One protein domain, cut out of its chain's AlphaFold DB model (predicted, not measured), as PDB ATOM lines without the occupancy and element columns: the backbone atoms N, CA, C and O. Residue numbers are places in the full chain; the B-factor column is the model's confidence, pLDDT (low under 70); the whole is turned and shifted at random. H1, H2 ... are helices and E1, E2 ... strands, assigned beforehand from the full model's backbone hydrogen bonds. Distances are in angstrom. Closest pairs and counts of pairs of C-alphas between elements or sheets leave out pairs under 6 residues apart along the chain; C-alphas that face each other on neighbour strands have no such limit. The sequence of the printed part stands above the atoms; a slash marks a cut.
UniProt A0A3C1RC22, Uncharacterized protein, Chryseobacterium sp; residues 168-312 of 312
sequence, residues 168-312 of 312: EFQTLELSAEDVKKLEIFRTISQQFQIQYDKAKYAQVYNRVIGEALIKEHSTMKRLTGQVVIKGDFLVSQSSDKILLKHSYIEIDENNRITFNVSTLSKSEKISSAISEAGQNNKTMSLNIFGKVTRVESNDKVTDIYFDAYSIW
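This is residues 168 to 312 of the 312 residues of an uncharacterized protein of Chryseobacterium sp (UniProt A0A3C1RC22). The domain is a small closed barrel of five strands, E2 to E6, with a two-helix arm, H1 and H2, reaching away from it and a shorter helix, H3, packed on its outside. The last part of H2, residues 213 to 220, packs on the barrel wall, while residues 187 to 193 at the far turn of the arm stick out; short strand E1 pairs onto E2. The 145 printed residues hold three named helices and six named strands, in the order E1 H1 H2 E2 E3 E4 H3 E5 E6, of mixed class. Round the mixed barrel run E2, E3, E4, E6, E5 and back to E2. The whole is compact, with a radius of gyration of the C-alphas of 17.0 A, yet the arm makes it elongated, spanning 53 by 31 by 24 A.

E1 is residues 168 to 170, beginning at C-alpha 168 (235.845, 185.965, 208.474). H1 is residues 177 to 191, 21.0 A long, and H2 is residues 198 to 220, 31.9 A, ending at C-alpha 220 (224.836, 188.998, 205.520). E2, residues 225 to 238, is 24.3 A long and bends by 109 degrees at residue 234. E3 is residues 241 to 246, E4 residues 256 to 262 and H3 residues 268 to 279. E5, residues 283 to 297, is 23.7 A long and bends by 110 degrees at residue 291. E6, residues 301 to 311, is 24.3 A long, bends by 88 degrees at residue 308 and ends at C-alpha 311 (241.373, 198.827, 211.325).

E2, E3 and E4 form a meander, each strand the antiparallel neighbour of the one before, with N 236 and O 243 at 2.9 A and N 244 and O 259 at 2.9 A. E4 and E6 are parallel, with N 260 and O 304 at 2.7 A. E5 and E6 are an antiparallel hairpin, with N 305 and O 294 at 2.8 A. E5 and E2, antiparallel, close the ring, with N 229 and O 288 at 2.8 A. E1 is parallel to E2, with N 169 and O 228 at 2.8 A; E1, H1, H2 and E2 make a strand-helix-strand unit, two parallel strands joined through helices, with a right-handed crossover. H2 is on the barrel, outside it, at a height over the sheet of 8.5 A; its closest C-alphas to E6 are those of His 217 and Thr 302, 6.5 A. H3 is also on it, outside, at 8.6 A; the closest C-alphas of H3 and E2 are those of Gly 278 and Ser 236, 4.2 A. H1 is not on the barrel; it touches H2 with residues 178 to 182 alone, closest at the C-alphas of Val 179 and Val 208, 6.7 A, in a helical hairpin at a shallow tilt of 29 degrees, opposite ways. H2 and H3 are apart. In H1, H2 and H3 every O i to N i+4 pair is within hydrogen-bond range.

The C-alphas of Gln 195 and Lys 266 are the two farthest apart, 53.3 A. The printed part has no cut and no long link, and Trp 312 is the chain's last residue. The mean pLDDT of the printed part is 73.5; 32 residues are under 70, among them residues 168 to 179 and 246 to 255.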
ATOM      1  N   GLU A 168     235.208 185.129 209.483       66.31
ATOM      2  CA  GLU A 168     235.845 185.965 208.474       66.31
ATOM      3  C   GLU A 168     234.843 186.276 207.371       66.31
ATOM      4  O   GLU A 168     234.207 185.379 206.818       66.31
ATOM      5  N   PHE A 169     234.728 187.555 207.051       66.75
ATOM      6  CA  PHE A 169     234.073 188.021 205.857       66.75
ATOM      7  C   PHE A 169     235.105 188.686 204.959       66.75
ATOM      8  O   PHE A 169     235.748 189.666 205.331       66.75
ATOM      9  N   GLN A 170     235.280 188.138 203.770       62.78
ATOM     10  CA  GLN A 170     236.072 188.778 202.738       62.78
ATOM     11  C   GLN A 170     235.111 189.459 201.776       62.78
ATOM     12  O   GLN A 170     233.991 188.994 201.579       62.78
ATOM     13  N   THR A 171     235.565 190.559 201.187       53.66
ATOM     14  CA  THR A 171     235.000 191.137 199.966       53.66
ATOM     15  C   THR A 171     234.569 190.007 199.061       53.66
ATOM     16  O   THR A 171     235.259 188.990 198.972       53.66
ATOM     17  N   LEU A 172     233.445 190.200 198.379       49.97
ATOM     18  CA  LEU A 172     233.035 189.284 197.336       49.97
ATOM     19  C   LEU A 172     234.104 189.369 196.241       49.97
ATOM     20  O   LEU A 172     234.009 190.160 195.307       49.97
ATOM     21  N   GLU A 173     235.145 188.548 196.348       45.66
ATOM     22  CA  GLU A 173     235.764 188.030 195.153       45.66
ATOM     23  C   GLU A 173     234.614 187.384 194.395       45.66
ATOM     24  O   GLU A 173     233.827 186.623 194.972       45.66
ATOM     25  N   LEU A 174     234.473 187.766 193.131       50.97
ATOM     26  CA  LEU A 174     233.535 187.205 192.169       50.97
ATOM     27  C   LEU A 174     233.869 185.714 191.977       50.97
ATOM     28  O   LEU A 174     234.390 185.278 190.957       50.97
ATOM     29  N   SER A 175     233.616 184.926 193.018       47.28
ATOM     30  CA  SER A 175     233.880 183.498 193.144       47.28
ATOM     31  C   SER A 175     232.822 182.686 192.413       47.28
ATOM     32  O   SER A 175     232.973 181.476 192.249       47.28
ATOM     33  N   ALA A 176     231.777 183.352 191.907       56.88
ATOM     34  CA  ALA A 176     230.998 182.834 190.805       56.88
ATOM     35  C   ALA A 176     231.945 182.723 189.608       56.88
ATOM     36  O   ALA A 176     232.221 183.697 188.910       56.88
ATOM     37  N   GLU A 177     232.448 181.511 189.396       62.03
ATOM     38  CA  GLU A 177     233.244 181.094 188.244       62.03
ATOM     39  C   GLU A 177     232.708 181.692 186.927       62.03
ATOM     40  O   GLU A 177     233.472 182.040 186.028       62.03
ATOM     41  N   ASP A 178     231.391 181.886 186.853       62.41
ATOM     42  CA  ASP A 178     230.668 182.500 185.748       62.41
ATOM     43  C   ASP A 178     230.977 183.991 185.535       62.41
ATOM     44  O   ASP A 178     231.135 184.402 184.387       62.41
ATOM     45  N   VAL A 179     231.152 184.807 186.582       67.81
ATOM     46  CA  VAL A 179     231.557 186.217 186.406       67.81
ATOM     47  C   VAL A 179     232.994 186.298 185.906       67.81
ATOM     48  O   VAL A 179     233.270 187.033 184.960       67.81
ATOM     49  N   LYS A 180     233.892 185.467 186.446       70.19
ATOM     50  CA  LYS A 180     235.276 185.380 185.962       70.19
ATOM     51  C   LYS A 180     235.329 184.952 184.491       70.19
ATOM     52  O   LYS A 180     236.081 185.525 183.706       70.19
ATOM     53  N   LYS A 181     234.499 183.985 184.083       74.38
ATOM     54  CA  LYS A 181     234.350 183.580 182.674       74.38
ATOM     55  C   LYS A 181     233.835 184.724 181.801       74.38
ATOM     56  O   LYS A 181     234.346 184.904 180.696       74.38
ATOM     57  N   LEU A 182     232.867 185.507 182.280       75.69
ATOM     58  CA  LEU A 182     232.337 186.668 181.558       75.69
ATOM     59  C   LEU A 182     233.383 187.784 181.416       75.69
ATOM     60  O   LEU A 182     233.541 188.325 180.324       75.69
ATOM     61  N   GLU A 183     234.159 188.078 182.461       74.25
ATOM     62  CA  GLU A 183     235.255 189.054 182.404       74.25
ATOM     63  C   GLU A 183     236.382 188.624 181.461       74.25
ATOM     64  O   GLU A 183     236.887 189.443 180.681       74.25
ATOM     65  N   ILE A 184     236.744 187.337 181.476       74.38
ATOM     66  CA  ILE A 184     237.702 186.753 180.530       74.38
ATOM     67  C   ILE A 184     237.151 186.863 179.106       74.38
ATOM     68  O   ILE A 184     237.854 187.341 178.216       74.38
ATOM     69  N   PHE A 185     235.886 186.493 178.884       76.06
ATOM     70  CA  PHE A 185     235.227 186.625 177.584       76.06
ATOM     71  C   PHE A 185     235.233 188.075 177.090       76.06
ATOM     72  O   PHE A 185     235.555 188.317 175.926       76.06
ATOM     73  N   ARG A 186     234.933 189.049 177.960       77.19
ATOM     74  CA  ARG A 186     234.969 190.479 177.626       77.19
ATOM     75  C   ARG A 186     236.372 190.918 177.225       77.19
ATOM     76  O   ARG A 186     236.524 191.567 176.194       77.19
ATOM     77  N   THR A 187     237.375 190.540 178.015       74.00
ATOM     78  CA  THR A 187     238.785 190.880 177.780       74.00
ATOM     79  C   THR A 187     239.280 190.301 176.456       74.00
ATOM     80  O   THR A 187     239.799 191.040 175.622       74.00
ATOM     81  N   ILE A 188     239.040 189.009 176.213       71.31
ATOM     82  CA  ILE A 188     239.382 188.336 174.952       71.31
ATOM     83  C   ILE A 188     238.649 189.007 173.786       71.31
ATOM     84  O   ILE A 188     239.263 189.352 172.781       71.31
ATOM     85  N   SER A 189     237.348 189.260 173.921       72.69
ATOM     86  CA  SER A 189     236.571 189.870 172.840       72.69
ATOM     87  C   SER A 189     237.053 191.280 172.494       72.69
ATOM     88  O   SER A 189     237.073 191.645 171.321       72.69
ATOM     89  N   GLN A 190     237.488 192.064 173.485       73.81
ATOM     90  CA  GLN A 190     238.092 193.380 173.265       73.81
ATOM     91  C   GLN A 190     239.477 193.274 172.614       73.81
ATOM     92  O   GLN A 190     239.737 193.961 171.629       73.81
ATOM     93  N   GLN A 191     240.343 192.398 173.128       78.50
ATOM     94  CA  GLN A 191     241.711 192.219 172.637       78.50
ATOM     95  C   GLN A 191     241.750 191.720 171.188       78.50
ATOM     96  O   GLN A 191     242.575 192.177 170.399       78.50
ATOM     97  N   PHE A 192     240.848 190.804 170.831       80.19
ATOM     98  CA  PHE A 192     240.780 190.191 169.503       80.19
ATOM     99  C   PHE A 192     239.695 190.804 168.602       80.19
ATOM    100  O   PHE A 192     239.419 190.261 167.536       80.19
ATOM    101  N   GLN A 193     239.074 191.917 169.017       82.12
ATOM    102  CA  GLN A 193     238.006 192.613 168.280       82.12
ATOM    103  C   GLN A 193     236.849 191.695 167.839       82.12
ATOM    104  O   GLN A 193     236.222 191.900 166.798       82.12
ATOM    105  N   ILE A 194     236.548 190.673 168.641       79.94
ATOM    106  CA  ILE A 194     235.452 189.743 168.376       79.94
ATOM    107  C   ILE A 194     234.146 190.508 168.569       79.94
ATOM    108  O   ILE A 194     233.888 191.060 169.641       79.94
ATOM    109  N   GLN A 195     233.305 190.538 167.536       78.19
ATOM    110  CA  GLN A 195     231.976 191.120 167.670       78.19
ATOM    111  C   GLN A 195     231.086 190.203 168.507       78.19
ATOM    112  O   GLN A 195     230.930 189.019 168.215       78.19
ATOM    113  N   TYR A 196     230.481 190.773 169.545       78.75
ATOM    114  CA  TYR A 196     229.473 190.116 170.362       78.75
ATOM    115  C   TYR A 196     228.328 191.082 170.646       78.75
ATOM    116  O   TYR A 196     228.494 192.304 170.633       78.75
ATOM    117  N   ASP A 197     227.155 190.518 170.917       80.50
ATOM    118  CA  ASP A 197     225.991 191.286 171.338       80.50
ATOM    119  C   ASP A 197     226.232 191.857 172.743       80.50
ATOM    120  O   ASP A 197     226.153 191.155 173.756       80.50
ATOM    121  N   LYS A 198     226.551 193.153 172.789       79.19
ATOM    122  CA  LYS A 198     226.824 193.884 174.028       79.19
ATOM    123  C   LYS A 198     225.603 193.944 174.945       79.19
ATOM    124  O   LYS A 198     225.775 193.899 176.160       79.19
ATOM    125  N   ALA A 199     224.392 194.023 174.390       74.50
ATOM    126  CA  ALA A 199     223.165 194.082 175.180       74.50
ATOM    127  C   ALA A 199     222.898 192.732 175.854       74.50
ATOM    128  O   ALA A 199     222.617 192.676 177.052       74.50
ATOM    129  N   LYS A 200     223.080 191.634 175.114       74.06
ATOM    130  CA  LYS A 200     222.951 190.278 175.658       74.06
ATOM    131  C   LYS A 200     224.038 189.958 176.684       74.06
ATOM    132  O   LYS A 200     223.734 189.369 177.718       74.06
ATOM    133  N   TYR A 201     225.283 190.376 176.441       76.38
ATOM    134  CA  TYR A 201     226.356 190.264 177.435       76.38
ATOM    135  C   TYR A 201     225.992 191.010 178.724       76.38
ATOM    136  O   TYR A 201     226.071 190.423 179.799       76.38
ATOM    137  N   ALA A 202     225.534 192.263 178.620       71.19
ATOM    138  CA  ALA A 202     225.141 193.063 179.778       71.19
ATOM    139  C   ALA A 202     223.995 192.411 180.571       71.19
ATOM    140  O   ALA A 202     224.056 192.350 181.794       71.19
ATOM    141  N   GLN A 203     222.987 191.851 179.896       72.88
ATOM    142  CA  GLN A 203     221.898 191.124 180.560       72.88
ATOM    143  C   GLN A 203     222.393 189.895 181.331       72.88
ATOM    144  O   GLN A 203     222.004 189.694 182.482       72.88
ATOM    145  N   VAL A 204     223.253 189.077 180.715       74.00
ATOM    146  CA  VAL A 204     223.812 187.880 181.365       74.00
ATOM    147  C   VAL A 204     224.697 188.278 182.543       74.00
ATOM    148  O   VAL A 204     224.554 187.713 183.624       74.00
ATOM    149  N   TYR A 205     225.554 189.281 182.360       73.06
ATOM    150  CA  TYR A 205     226.417 189.827 183.403       73.06
ATOM    151  C   TYR A 205     225.609 190.329 184.607       73.06
ATOM    152  O   TYR A 205     225.848 189.896 185.733       73.06
ATOM    153  N   ASN A 206     224.575 191.138 184.365       74.25
ATOM    154  CA  ASN A 206     223.707 191.664 185.420       74.25
ATOM    155  C   ASN A 206     222.934 190.559 186.146       74.25
ATOM    156  O   ASN A 206     222.760 190.635 187.361       74.25
ATOM    157  N   ARG A 207     222.497 189.512 185.433       73.50
ATOM    158  CA  ARG A 207     221.823 188.362 186.053       73.50
ATOM    159  C   ARG A 207     222.755 187.600 186.994       73.50
ATOM    160  O   ARG A 207     222.373 187.347 188.131       73.50
ATOM    161  N   VAL A 208     223.968 187.267 186.542       73.31
ATOM    162  CA  VAL A 208     224.940 186.512 187.355       73.31
ATOM    163  C   VAL A 208     225.355 187.315 188.592       73.31
ATOM    164  O   VAL A 208     225.412 186.769 189.692       73.31
ATOM    165  N   ILE A 209     225.577 188.626 188.444       73.81
ATOM    166  CA  ILE A 209     225.841 189.510 189.588       73.81
ATOM    167  C   ILE A 209     224.639 189.565 190.532       73.81
ATOM    168  O   ILE A 209     224.817 189.458 191.742       73.81
ATOM    169  N   GLY A 210     223.418 189.684 190.006       72.38
ATOM    170  CA  GLY A 210     222.197 189.699 190.812       72.38
ATOM    171  C   GLY A 210     222.025 188.437 191.664       72.38
ATOM    172  O   GLY A 210     221.732 188.535 192.852       72.38
ATOM    173  N   GLU A 211     222.267 187.255 191.094       73.06
ATOM    174  CA  GLU A 211     222.222 185.980 191.825       73.06
ATOM    175  C   GLU A 211     223.301 185.897 192.917       73.06
ATOM    176  O   GLU A 211     223.012 185.488 194.047       73.06
ATOM    177  N   ALA A 212     224.527 186.337 192.611       71.69
ATOM    178  CA  ALA A 212     225.608 186.414 193.591       71.69
ATOM    179  C   ALA A 212     225.257 187.366 194.747       71.69
ATOM    180  O   ALA A 212     225.464 187.024 195.911       71.69
ATOM    181  N   LEU A 213     224.650 188.518 194.442       72.00
ATOM    182  CA  LEU A 213     224.202 189.489 195.440       72.00
ATOM    183  C   LEU A 213     223.083 188.941 196.322       72.00
ATOM    184  O   LEU A 213     223.153 189.096 197.535       72.00
ATOM    185  N   ILE A 214     222.083 188.253 195.764       73.88
ATOM    186  CA  ILE A 214     221.001 187.635 196.556       73.88
ATOM    187  C   ILE A 214     221.574 186.631 197.562       73.88
ATOM    188  O   ILE A 214     221.198 186.632 198.741       73.88
ATOM    189  N   LYS A 215     222.507 185.784 197.109       72.50
ATOM    190  CA  LYS A 215     223.198 184.839 197.987       72.50
ATOM    191  C   LYS A 215     223.942 185.584 199.093       72.50
ATOM    192  O   LYS A 215     223.807 185.218 200.260       72.50
ATOM    193  N   GLU A 216     224.640 186.658 198.753       73.75
ATOM    194  CA  GLU A 216     225.391 187.441 199.727       73.75
ATOM    195  C   GLU A 216     224.493 188.158 200.736       73.75
ATOM    196  O   GLU A 216     224.725 188.066 201.938       73.75
ATOM    197  N   HIS A 217     223.398 188.775 200.289       75.12
ATOM    198  CA  HIS A 217     222.373 189.342 201.164       75.12
ATOM    199  C   HIS A 217     221.865 188.309 202.172       75.12
ATOM    200  O   HIS A 217     221.715 188.617 203.355       75.12
ATOM    201  N   SER A 218     221.641 187.067 201.737       74.12
ATOM    202  CA  SER A 218     221.202 185.989 202.628       74.12
ATOM    203  C   SER A 218     222.261 185.603 203.672       74.12
ATOM    204  O   SER A 218     221.914 185.348 204.830       74.12
ATOM    205  N   THR A 219     223.543 185.616 203.295       73.44
ATOM    206  CA  THR A 219     224.679 185.392 204.200       73.44
ATOM    207  C   THR A 219     224.790 186.535 205.210       73.44
ATOM    208  O   THR A 219     224.847 186.298 206.418       73.44
ATOM    209  N   MET A 220     224.724 187.775 204.725       77.06
ATOM    210  CA  MET A 220     224.836 188.998 205.520       77.06
ATOM    211  C   MET A 220     223.709 189.171 206.526       77.06
ATOM    212  O   MET A 220     223.967 189.548 207.667       77.06
ATOM    213  N   LYS A 221     222.473 188.810 206.156       76.38
ATOM    214  CA  LYS A 221     221.312 188.773 207.065       76.38
ATOM    215  C   LYS A 221     221.580 187.963 208.340       76.38
ATOM    216  O   LYS A 221     220.962 188.216 209.368       76.38
ATOM    217  N   ARG A 222     222.481 186.976 208.278       73.00
ATOM    218  CA  ARG A 222     222.816 186.067 209.389       73.00
ATOM    219  C   ARG A 222     224.125 186.437 210.091       73.00
ATOM    220  O   ARG A 222     224.551 185.727 211.013       73.00
ATOM    221  N   LEU A 223     224.782 187.510 209.657       73.38
ATOM    222  CA  LEU A 223     226.047 187.950 210.219       73.38
ATOM    223  C   LEU A 223     225.820 188.470 211.643       73.38
ATOM    224  O   LEU A 223     225.039 189.385 211.883       73.38
ATOM    225  N   THR A 224     226.482 187.837 212.604       76.12
ATOM    226  CA  THR A 224     226.327 188.098 214.038       76.12
ATOM    227  C   THR A 224     227.639 187.791 214.746       76.12
ATOM    228  O   THR A 224     228.378 186.896 214.324       76.12
ATOM    229  N   GLY A 225     227.904 188.502 215.845       76.06
ATOM    230  CA  GLY A 225     229.072 188.267 216.694       76.06
ATOM    231  C   GLY A 225     230.327 189.017 216.243       76.06
ATOM    232  O   GLY A 225     230.234 190.097 215.658       76.06
ATOM    233  N   GLN A 226     231.489 188.457 216.590       77.94
ATOM    234  CA  GLN A 226     232.799 189.007 216.244       77.94
ATOM    235  C   GLN A 226     233.171 188.604 214.823       77.94
ATOM    236  O   GLN A 226     233.179 187.412 214.495       77.94
ATOM    237  N   VAL A 227     233.471 189.587 213.980       75.88
ATOM    238  CA  VAL A 227     233.802 189.343 212.577       75.88
ATOM    239  C   VAL A 227     235.015 190.151 212.140       75.88
ATOM    240  O   VAL A 227     235.308 191.224 212.673       75.88
ATOM    241  N   VAL A 228     235.729 189.605 211.162       80.62
ATOM    242  CA  VAL A 228     236.809 190.302 210.463       80.62
ATOM    243  C   VAL A 228     236.339 190.547 209.041       80.62
ATOM    244  O   VAL A 228     236.094 189.588 208.320       80.62
ATOM    245  N   ILE A 229     236.214 191.809 208.650       77.38
ATOM    246  CA  ILE A 229     235.827 192.247 207.312       77.38
ATOM    247  C   ILE A 229     237.105 192.618 206.556       77.38
ATOM    248  O   ILE A 229     237.837 193.496 207.005       77.38
ATOM    249  N   LYS A 230     237.398 191.958 205.437       80.06
ATOM    250  CA  LYS A 230     238.616 192.184 204.638       80.06
ATOM    251  C   LYS A 230     238.242 192.593 203.222       80.06
ATOM    252  O   LYS A 230     237.396 191.934 202.619       80.06
ATOM    253  N   GLY A 231     238.860 193.622 202.650       74.56
ATOM    254  CA  GLY A 231     238.615 193.923 201.243       74.56
ATOM    255  C   GLY A 231     238.859 195.321 200.740       74.56
ATOM    256  O   GLY A 231     239.254 196.207 201.484       74.56
ATOM    257  N   ASP A 232     238.543 195.495 199.461       77.06
ATOM    258  CA  ASP A 232     238.523 196.785 198.787       77.06
ATOM    259  C   ASP A 232     237.153 197.450 198.934       77.06
ATOM    260  O   ASP A 232     236.126 196.948 198.456       77.06
ATOM    261  N   PHE A 233     237.143 198.606 199.591       78.50
ATOM    262  CA  PHE A 233     235.936 199.368 199.878       78.50
ATOM    263  C   PHE A 233     236.011 200.751 199.264       78.50
ATOM    264  O   PHE A 233     236.989 201.469 199.444       78.50
ATOM    265  N   LEU A 234     234.936 201.155 198.602       81.06
ATOM    266  CA  LEU A 234     234.622 202.555 198.412       81.06
ATOM    267  C   LEU A 234     234.300 203.163 199.782       81.06
ATOM    268  O   LEU A 234     233.316 202.784 200.429       81.06
ATOM    269  N   VAL A 235     235.150 204.084 200.220       82.38
ATOM    270  CA  VAL A 235     235.028 204.748 201.517       82.38
ATOM    271  C   VAL A 235     234.207 206.024 201.357       82.38
ATOM    272  O   VAL A 235     234.454 206.822 200.458       82.38
ATOM    273  N   SER A 236     233.243 206.233 202.250       80.19
ATOM    274  CA  SER A 236     232.520 207.492 202.416       80.19
ATOM    275  C   SER A 236     232.463 207.833 203.905       80.19
ATOM    276  O   SER A 236     232.287 206.949 204.742       80.19
ATOM    277  N   GLN A 237     232.656 209.100 204.264       71.56
ATOM    278  CA  GLN A 237     232.725 209.525 205.663       71.56
ATOM    279  C   GLN A 237     231.516 210.388 206.032       71.56
ATOM    280  O   GLN A 237     231.170 211.331 205.327       71.56
ATOM    281  N   SER A 238     230.900 210.065 207.169       69.00
ATOM    282  CA  SER A 238     229.955 210.921 207.890       69.00
ATOM    283  C   SER A 238     230.596 211.371 209.213       69.00
ATOM    284  O   SER A 238     231.648 210.853 209.584       69.00
ATOM    285  N   SER A 239     229.987 212.323 209.928       66.25
ATOM    286  CA  SER A 239     230.552 212.930 211.149       66.25
ATOM    287  C   SER A 239     231.025 211.905 212.185       66.25
ATOM    288  O   SER A 239     232.085 212.084 212.776       66.25
ATOM    289  N   ASP A 240     230.284 210.803 212.339       67.56
ATOM    290  CA  ASP A 240     230.493 209.833 213.425       67.56
ATOM    291  C   ASP A 240     230.730 208.397 212.930       67.56
ATOM    292  O   ASP A 240     230.838 207.462 213.728       67.56
ATOM    293  N   LYS A 241     230.730 208.184 211.607       74.56
ATOM    294  CA  LYS A 241     230.755 206.846 211.003       74.56
ATOM    295  C   LYS A 241     231.520 206.833 209.691       74.56
ATOM    296  O   LYS A 241     231.423 207.761 208.887       74.56
ATOM    297  N   ILE A 242     232.202 205.721 209.446       77.81
ATOM    298  CA  ILE A 242     232.738 205.384 208.133       77.81
ATOM    299  C   ILE A 242     231.740 204.454 207.450       77.81
ATOM    300  O   ILE A 242     231.362 203.410 207.979       77.81
ATOM    301  N   LEU A 243     231.317 204.846 206.258       81.50
ATOM    302  CA  LEU A 243     230.515 204.038 205.360       81.50
ATOM    303  C   LEU A 243     231.456 203.330 204.396       81.50
ATOM    304  O   LEU A 243     232.183 203.970 203.637       81.50
ATOM    305  N   LEU A 244     231.421 202.006 204.413       80.19
ATOM    306  CA  LEU A 244     232.189 201.179 203.498       80.19
ATOM    307  C   LEU A 244     231.229 200.468 202.562       80.19
ATOM    308  O   LEU A 244     230.361 199.702 202.990       80.19
ATOM    309  N   LYS A 245     231.384 200.747 201.273       75.62
ATOM    310  CA  LYS A 245     230.619 200.125 200.193       75.62
ATOM    311  C   LYS A 245     231.572 199.297 199.345       75.62
ATOM    312  O   LYS A 245     232.724 199.673 199.170       75.62
ATOM    313  N   HIS A 246     231.122 198.177 198.805       68.44
ATOM    314  CA  HIS A 246     231.955 197.413 197.879       68.44
ATOM    315  C   HIS A 246     232.068 198.107 196.516       68.44
ATOM    316  O   HIS A 246     231.102 198.693 196.037       68.44
ATOM    317  N   SER A 247     233.251 198.036 195.901       53.09
ATOM    318  CA  SER A 247     233.621 198.789 194.690       53.09
ATOM    319  C   SER A 247     232.984 198.284 193.388       53.09
ATOM    320  O   SER A 247     232.782 199.069 192.470       53.09
ATOM    321  N   TYR A 248     232.667 196.991 193.295       50.84
ATOM    322  CA  TYR A 248     232.102 196.348 192.094       50.84
ATOM    323  C   TYR A 248     230.569 196.346 192.059       50.84
ATOM    324  O   TYR A 248     229.973 195.941 191.063       50.84
ATOM    325  N   ILE A 249     229.919 196.786 193.136       53.88
ATOM    326  CA  ILE A 249     228.491 197.070 193.114       53.88
ATOM    327  C   ILE A 249     228.385 198.481 192.544       53.88
ATOM    328  O   ILE A 249     228.522 199.457 193.284       53.88
ATOM    329  N   GLU A 250     228.200 198.601 191.223       44.84
ATOM    330  CA  GLU A 250     227.649 199.845 190.682       44.84
ATOM    331  C   GLU A 250     226.420 200.162 191.527       44.84
ATOM    332  O   GLU A 250     225.548 199.312 191.709       44.84
ATOM    333  N   ILE A 251     226.449 201.344 192.137       48.62
ATOM    334  CA  ILE A 251     225.501 201.812 193.138       48.62
ATOM    335  C   ILE A 251     224.153 202.007 192.438       48.62
ATOM    336  O   ILE A 251     223.739 203.124 192.152       48.62
ATOM    337  N   ASP A 252     223.450 200.919 192.144       53.78
ATOM    338  CA  ASP A 252     222.009 200.967 192.224       53.78
ATOM    339  C   ASP A 252     221.731 201.133 193.716       53.78
ATOM    340  O   ASP A 252     222.010 200.243 194.524       53.78
ATOM    341  N   GLU A 253     221.250 202.309 194.118       60.38
ATOM    342  CA  GLU A 253     220.871 202.581 195.511       60.38
ATOM    343  C   GLU A 253     219.914 201.510 196.054       60.38
ATOM    344  O   GLU A 253     219.851 201.274 197.266       60.38
ATOM    345  N   ASN A 254     219.222 200.828 195.138       62.34
ATOM    346  CA  ASN A 254     218.286 199.766 195.413       62.34
ATOM    347  C   ASN A 254     218.919 198.378 195.527       62.34
ATOM    348  O   ASN A 254     218.164 197.478 195.862       62.34
ATOM    349  N   ASN A 255     220.213 198.166 195.248       68.69
ATOM    350  CA  ASN A 255     220.877 196.860 195.362       68.69
ATOM    351  C   ASN A 255     222.299 196.976 195.950       68.69
ATOM    352  O   ASN A 255     223.277 197.047 195.209       68.69
ATOM    353  N   ARG A 256     222.427 197.042 197.285       74.00
ATOM    354  CA  ARG A 256     223.701 197.366 197.958       74.00
ATOM    355  C   ARG A 256     223.913 196.646 199.285       74.00
ATOM    356  O   ARG A 256     222.998 196.522 200.097       74.00
ATOM    357  N   ILE A 257     225.166 196.292 199.558       76.44
ATOM    358  CA  ILE A 257     225.645 195.916 200.895       76.44
ATOM    359  C   ILE A 257     226.533 197.052 201.401       76.44
ATOM    360  O   ILE A 257     227.419 197.523 200.688       76.44
ATOM    361  N   THR A 258     226.268 197.555 202.602       81.69
ATOM    362  CA  THR A 258     227.002 198.684 203.188       81.69
ATOM    363  C   THR A 258     227.349 198.386 204.637       81.69
ATOM    364  O   THR A 258     226.485 198.026 205.434       81.69
ATOM    365  N   PHE A 259     228.619 198.572 204.987       84.00
ATOM    366  CA  PHE A 259     229.088 198.482 206.362       84.00
ATOM    367  C   PHE A 259     229.150 199.886 206.960       84.00
ATOM    368  O   PHE A 259     229.904 200.748 206.511       84.00
ATOM    369  N   ASN A 260     228.321 200.107 207.971       86.44
ATOM    370  CA  ASN A 260     228.263 201.303 208.791       86.44
ATOM    371  C   ASN A 260     229.195 201.090 209.985       86.44
ATOM    372  O   ASN A 260     228.781 200.566 211.024       86.44
ATOM    373  N   VAL A 261     230.458 201.463 209.816       83.81
ATOM    374  CA  VAL A 261     231.497 201.272 210.824       83.81
ATOM    375  C   VAL A 261     231.510 202.473 211.763       83.81
ATOM    376  O   VAL A 261     231.795 203.597 211.342       83.81
ATOM    377  N   SER A 262     231.197 202.247 213.039       77.81
ATOM    378  CA  SER A 262     231.422 203.252 214.075       77.81
ATOM    379  C   SER A 262     232.932 203.374 214.310       77.81
ATOM    380  O   SER A 262     233.667 202.385 214.407       77.81
ATOM    381  N   THR A 263     233.433 204.604 214.280       65.00
ATOM    382  CA  THR A 263     234.870 204.865 214.294       65.00
ATOM    383  C   THR A 263     235.470 204.628 215.669       65.00
ATOM    384  O   THR A 263     235.125 205.285 216.645       65.00
ATOM    385  N   LEU A 264     236.474 203.757 215.711       61.19
ATOM    386  CA  LEU A 264     237.397 203.617 216.836       61.19
ATOM    387  C   LEU A 264     238.838 203.585 216.306       61.19
ATOM    388  O   LEU A 264     239.635 202.712 216.626       61.19
ATOM    389  N   SER A 265     239.192 204.545 215.444       56.94
ATOM    390  CA  SER A 265     240.587 204.725 215.033       56.94
ATOM    391  C   SER A 265     241.269 205.737 215.948       56.94
ATOM    392  O   SER A 265     241.065 206.940 215.819       56.94
ATOM    393  N   LYS A 266     242.110 205.245 216.865       56.34
ATOM    394  CA  LYS A 266     243.054 206.083 217.631       56.34
ATOM    395  C   LYS A 266     244.331 206.405 216.837       56.34
ATOM    396  O   LYS A 266     245.148 207.194 217.294       56.34
ATOM    397  N   SER A 267     244.525 205.779 215.671       63.47
ATOM    398  CA  SER A 267     245.701 205.990 214.823       63.47
ATOM    399  C   SER A 267     245.460 207.159 213.874       63.47
ATOM    400  O   SER A 267     244.670 207.060 212.933       63.47
ATOM    401  N   GLU A 268     246.179 208.256 214.101       66.94
ATOM    402  CA  GLU A 268     246.091 209.484 213.303       66.94
ATOM    403  C   GLU A 268     246.385 209.228 211.815       66.94
ATOM    404  O   GLU A 268     245.693 209.749 210.941       66.94
ATOM    405  N   LYS A 269     247.329 208.327 211.513       71.88
ATOM    406  CA  LYS A 269     247.683 207.938 210.138       71.88
ATOM    407  C   LYS A 269     246.537 207.229 209.409       71.88
ATOM    408  O   LYS A 269     246.257 207.547 208.258       71.88
ATOM    409  N   ILE A 270     245.875 206.279 210.073       71.56
ATOM    410  CA  ILE A 270     244.770 205.507 209.477       71.56
ATOM    411  C   ILE A 270     243.522 206.383 209.368       71.56
ATOM    412  O   ILE A 270     242.868 206.386 208.332       71.56
ATOM    413  N   SER A 271     243.235 207.182 210.400       74.75
ATOM    414  CA  SER A 271     242.129 208.146 210.374       74.75
ATOM    415  C   SER A 271     242.278 209.147 209.222       74.75
ATOM    416  O   SER A 271     241.322 209.386 208.485       74.75
ATOM    417  N   SER A 272     243.492 209.667 209.009       76.94
ATOM    418  CA  SER A 272     243.784 210.605 207.918       76.94
ATOM    419  C   SER A 272     243.633 209.951 206.545       76.94
ATOM    420  O   SER A 272     242.976 210.518 205.680       76.94
ATOM    421  N   ALA A 273     244.164 208.735 206.358       78.50
ATOM    422  CA  ALA A 273     244.042 207.996 205.098       78.50
ATOM    423  C   ALA A 273     242.581 207.659 204.754       78.50
ATOM    424  O   ALA A 273     242.162 207.814 203.609       78.50
ATOM    425  N   ILE A 274     241.789 207.247 205.750       78.50
ATOM    426  CA  ILE A 274     240.353 206.993 205.586       78.50
ATOM    427  C   ILE A 274     239.607 208.295 205.275       78.50
ATOM    428  O   ILE A 274     238.733 208.295 204.410       78.50
ATOM    429  N   SER A 275     239.956 209.400 205.939       78.00
ATOM    430  CA  SER A 275     239.317 210.698 205.697       78.00
ATOM    431  C   SER A 275     239.620 211.222 204.291       78.00
ATOM    432  O   SER A 275     238.716 211.662 203.583       78.00
ATOM    433  N   GLU A 276     240.870 211.105 203.838       80.81
ATOM    434  CA  GLU A 276     241.279 211.450 202.473       80.81
ATOM    435  C   GLU A 276     240.578 210.562 201.431       80.81
ATOM    436  O   GLU A 276     240.075 211.061 200.422       80.81
ATOM    437  N   ALA A 277     240.504 209.248 201.675       78.56
ATOM    438  CA  ALA A 277     239.795 208.324 200.795       78.56
ATOM    439  C   ALA A 277     238.291 208.638 200.734       78.56
ATOM    440  O   ALA A 277     237.713 208.634 199.648       78.56
ATOM    441  N   GLY A 278     237.683 208.974 201.876       77.94
ATOM    442  CA  GLY A 278     236.277 209.351 201.993       77.94
ATOM    443  C   GLY A 278     235.926 210.640 201.252       77.94
ATOM    444  O   GLY A 278     234.921 210.679 200.547       77.94
ATOM    445  N   GLN A 279     236.762 211.678 201.355       78.62
ATOM    446  CA  GLN A 279     236.556 212.947 200.639       78.62
ATOM    447  C   GLN A 279     236.641 212.784 199.119       78.62
ATOM    448  O   GLN A 279     235.930 213.462 198.379       78.62
ATOM    449  N   ASN A 280     237.489 211.866 198.654       77.00
ATOM    450  CA  ASN A 280     237.728 211.632 197.233       77.00
ATOM    451  C   ASN A 280     236.882 210.490 196.644       77.00
ATOM    452  O   ASN A 280     237.104 210.134 195.487       77.00
ATOM    453  N   ASN A 281     235.949 209.901 197.412       72.88
ATOM    454  CA  ASN A 281     235.208 208.688 197.034       72.88
ATOM    455  C   ASN A 281     236.141 207.624 196.426       72.88
ATOM    456  O   ASN A 281     235.913 207.110 195.328       72.88
ATOM    457  N   LYS A 282     237.247 207.345 197.117       79.88
ATOM    458  CA  LYS A 282     238.294 206.449 196.636       79.88
ATOM    459  C   LYS A 282     238.124 205.054 197.226       79.88
ATOM    460  O   LYS A 282     237.750 204.887 198.387       79.88
ATOM    461  N   THR A 283     238.455 204.051 196.421       81.00
ATOM    462  CA  THR A 283     238.572 202.669 196.886       81.00
ATOM    463  C   THR A 283     239.838 202.491 197.728       81.00
ATOM    464  O   THR A 283     240.922 202.916 197.319       81.00
ATOM    465  N   MET A 284     239.711 201.843 198.884       80.69
ATOM    466  CA  MET A 284     240.802 201.524 199.803       80.69
ATOM    467  C   MET A 284     240.695 200.074 200.280       80.69
ATOM    468  O   MET A 284     239.613 199.622 200.656       80.69
ATOM    469  N   SER A 285     241.824 199.369 200.298       81.12
ATOM    470  CA  SER A 285     241.935 198.048 200.913       81.12
ATOM    471  C   SER A 285     241.982 198.195 202.432       81.12
ATOM    472  O   SER A 285     242.865 198.874 202.955       81.12
ATOM    473  N   LEU A 286     241.034 197.584 203.134       78.12
ATOM    474  CA  LEU A 286     240.900 197.651 204.585       78.12
ATOM    475  C   LEU A 286     240.643 196.265 205.166       78.12
ATOM    476  O   LEU A 286     239.876 195.469 204.618       78.12
ATOM    477  N   ASN A 287     241.229 196.015 206.329       80.56
ATOM    478  CA  ASN A 287     240.854 194.925 207.212       80.56
ATOM    479  C   ASN A 287     240.309 195.512 208.506       80.56
ATOM    480  O   ASN A 287     240.923 196.379 209.123       80.56
ATOM    481  N   ILE A 288     239.138 195.045 208.913       79.81
ATOM    482  CA  ILE A 288     238.385 195.639 210.005       79.81
ATOM    483  C   ILE A 288     237.918 194.521 210.914       79.81
ATOM    484  O   ILE A 288     237.163 193.643 210.506       79.81
ATOM    485  N   PHE A 289     238.364 194.561 212.161       81.00
ATOM    486  CA  PHE A 289     237.963 193.613 213.186       81.00
ATOM    487  C   PHE A 289     237.094 194.297 214.236       81.00
ATOM    488  O   PHE A 289     237.376 195.424 214.650       81.00
ATOM    489  N   GLY A 290     236.041 193.612 214.670       79.62
ATOM    490  CA  GLY A 290     235.013 194.204 215.507       79.62
ATOM    491  C   GLY A 290     233.750 193.361 215.587       79.62
ATOM    492  O   GLY A 290     233.707 192.209 215.143       79.62
ATOM    493  N   LYS A 291     232.703 193.958 216.152       82.38
ATOM    494  CA  LYS A 291     231.442 193.281 216.449       82.38
ATOM    495  C   LYS A 291     230.309 193.825 215.594       82.38
ATOM    496  O   LYS A 291     230.082 195.032 215.546       82.38
ATOM    497  N   VAL A 292     229.525 192.924 215.008       82.62
ATOM    498  CA  VAL A 292     228.245 193.296 214.395       82.62
ATOM    499  C   VAL A 292     227.246 193.623 215.498       82.62
ATOM    500  O   VAL A 292     226.923 192.769 216.330       82.62
ATOM    501  N   THR A 293     226.756 194.859 215.508       85.00
ATOM    502  CA  THR A 293     225.761 195.326 216.482       85.00
ATOM    503  C   THR A 293     224.343 195.153 215.972       85.00
ATOM    504  O   THR A 293     223.445 194.816 216.742       85.00
ATOM    505  N   ARG A 294     224.138 195.364 214.671       84.94
ATOM    506  CA  ARG A 294     222.829 195.309 214.024       84.94
ATOM    507  C   ARG A 294     222.998 195.015 212.543       84.94
ATOM    508  O   ARG A 294     223.921 195.515 211.910       84.94
ATOM    509  N   VAL A 295     222.072 194.241 211.994       85.75
ATOM    510  CA  VAL A 295     221.917 194.063 210.550       85.75
ATOM    511  C   VAL A 295     220.514 194.513 210.186       85.75
ATOM    512  O   VAL A 295     219.530 193.996 210.712       85.75
ATOM    513  N   GLU A 296     220.429 195.490 209.298       86.31
ATOM    514  CA  GLU A 296     219.195 195.889 208.639       86.31
ATOM    515  C   GLU A 296     219.230 195.386 207.219       86.31
ATOM    516  O   GLU A 296     220.187 195.624 206.488       86.31
ATOM    517  N   SER A 297     218.198 194.665 206.818       82.69
ATOM    518  CA  SER A 297     218.215 194.045 205.512       82.69
ATOM    519  C   SER A 297     216.815 193.899 204.950       82.69
ATOM    520  O   SER A 297     215.904 193.436 205.635       82.69
ATOM    521  N   ASN A 298     216.671 194.271 203.684       79.00
ATOM    522  CA  ASN A 298     215.545 193.904 202.839       79.00
ATOM    523  C   ASN A 298     216.049 192.990 201.703       79.00
ATOM    524  O   ASN A 298     217.143 192.427 201.787       79.00
ATOM    525  N   ASP A 299     215.245 192.754 200.671       68.44
ATOM    526  CA  ASP A 299     215.606 191.807 199.604       68.44
ATOM    527  C   ASP A 299     216.747 192.277 198.696       68.44
ATOM    528  O   ASP A 299     217.293 191.466 197.952       68.44
ATOM    529  N   LYS A 300     217.122 193.557 198.763       72.44
ATOM    530  CA  LYS A 300     218.135 194.143 197.880       72.44
ATOM    531  C   LYS A 300     219.129 195.077 198.583       72.44
ATOM    532  O   LYS A 300     220.179 195.410 198.062       72.44
ATOM    533  N   VAL A 301     218.831 195.534 199.787       79.12
ATOM    534  CA  VAL A 301     219.668 196.453 200.557       79.12
ATOM    535  C   VAL A 301     220.001 195.787 201.874       79.12
ATOM    536  O   VAL A 301     219.130 195.232 202.543       79.12
ATOM    537  N   THR A 302     221.275 195.794 202.244       82.69
ATOM    538  CA  THR A 302     221.732 195.303 203.543       82.69
ATOM    539  C   THR A 302     222.735 196.265 204.145       82.69
ATOM    540  O   THR A 302     223.832 196.453 203.627       82.69
ATOM    541  N   ASP A 303     222.331 196.866 205.254       85.75
ATOM    542  CA  ASP A 303     223.111 197.779 206.066       85.75
ATOM    543  C   ASP A 303     223.568 197.044 207.332       85.75
ATOM    544  O   ASP A 303     222.767 196.596 208.155       85.75
ATOM    545  N   ILE A 304     224.879 196.899 207.486       86.00
ATOM    546  CA  ILE A 304     225.503 196.185 208.601       86.00
ATOM    547  C   ILE A 304     226.157 197.220 209.496       86.00
ATOM    548  O   ILE A 304     227.052 197.938 209.062       86.00
ATOM    549  N   TYR A 305     225.720 197.302 210.743       86.06
ATOM    550  CA  TYR A 305     226.292 198.189 211.744       86.06
ATOM    551  C   TYR A 305     227.356 197.443 212.518       86.06
ATOM    552  O   TYR A 305     227.140 196.327 213.007       86.06
ATOM    553  N   PHE A 306     228.517 198.072 212.598       83.75
ATOM    554  CA  PHE A 306     229.729 197.408 213.010       83.75
ATOM    555  C   PHE A 306     230.543 198.304 213.938       83.75
ATOM    556  O   PHE A 306     230.928 199.406 213.553       83.75
ATOM    557  N   ASP A 307     230.823 197.807 215.139       85.19
ATOM    558  CA  ASP A 307     231.710 198.470 216.090       85.19
ATOM    559  C   ASP A 307     233.128 197.948 215.900       85.19
ATOM    560  O   ASP A 307     233.439 196.813 216.277       85.19
ATOM    561  N   ALA A 308     233.981 198.770 215.290       80.75
ATOM    562  CA  ALA A 308     235.362 198.398 215.024       80.75
ATOM    563  C   ALA A 308     236.217 198.476 216.292       80.75
ATOM    564  O   ALA A 308     236.249 199.490 216.983       80.75
ATOM    565  N   TYR A 309     236.971 197.416 216.560       76.69
ATOM    566  CA  TYR A 309     238.039 197.405 217.560       76.69
ATOM    567  C   TYR A 309     239.392 197.740 216.939       76.69
ATOM    568  O   TYR A 309     240.273 198.270 217.612       76.69
ATOM    569  N   SER A 310     239.575 197.411 215.659       73.81
ATOM    570  CA  SER A 310     240.810 197.679 214.933       73.81
ATOM    571  C   SER A 310     240.568 197.760 213.429       73.81
ATOM    572  O   SER A 310     239.697 197.071 212.894       73.81
ATOM    573  N   ILE A 311     241.352 198.614 212.772       75.00
ATOM    574  CA  ILE A 311     241.373 198.827 211.325       75.00
ATOM    575  C   ILE A 311     242.841 198.850 210.894       75.00
ATOM    576  O   ILE A 311     243.631 199.543 211.544       75.00
ATOM    577  N   TRP A 312     243.204 198.117 209.840       74.06
ATOM    578  CA  TRP A 312     244.550 198.110 209.254       74.06
ATOM    579  C   TRP A 312     244.552 197.808 207.756       74.06
ATOM    580  O   TRP A 312     243.608 197.152 207.256       74.06
TER     581      TRP A 312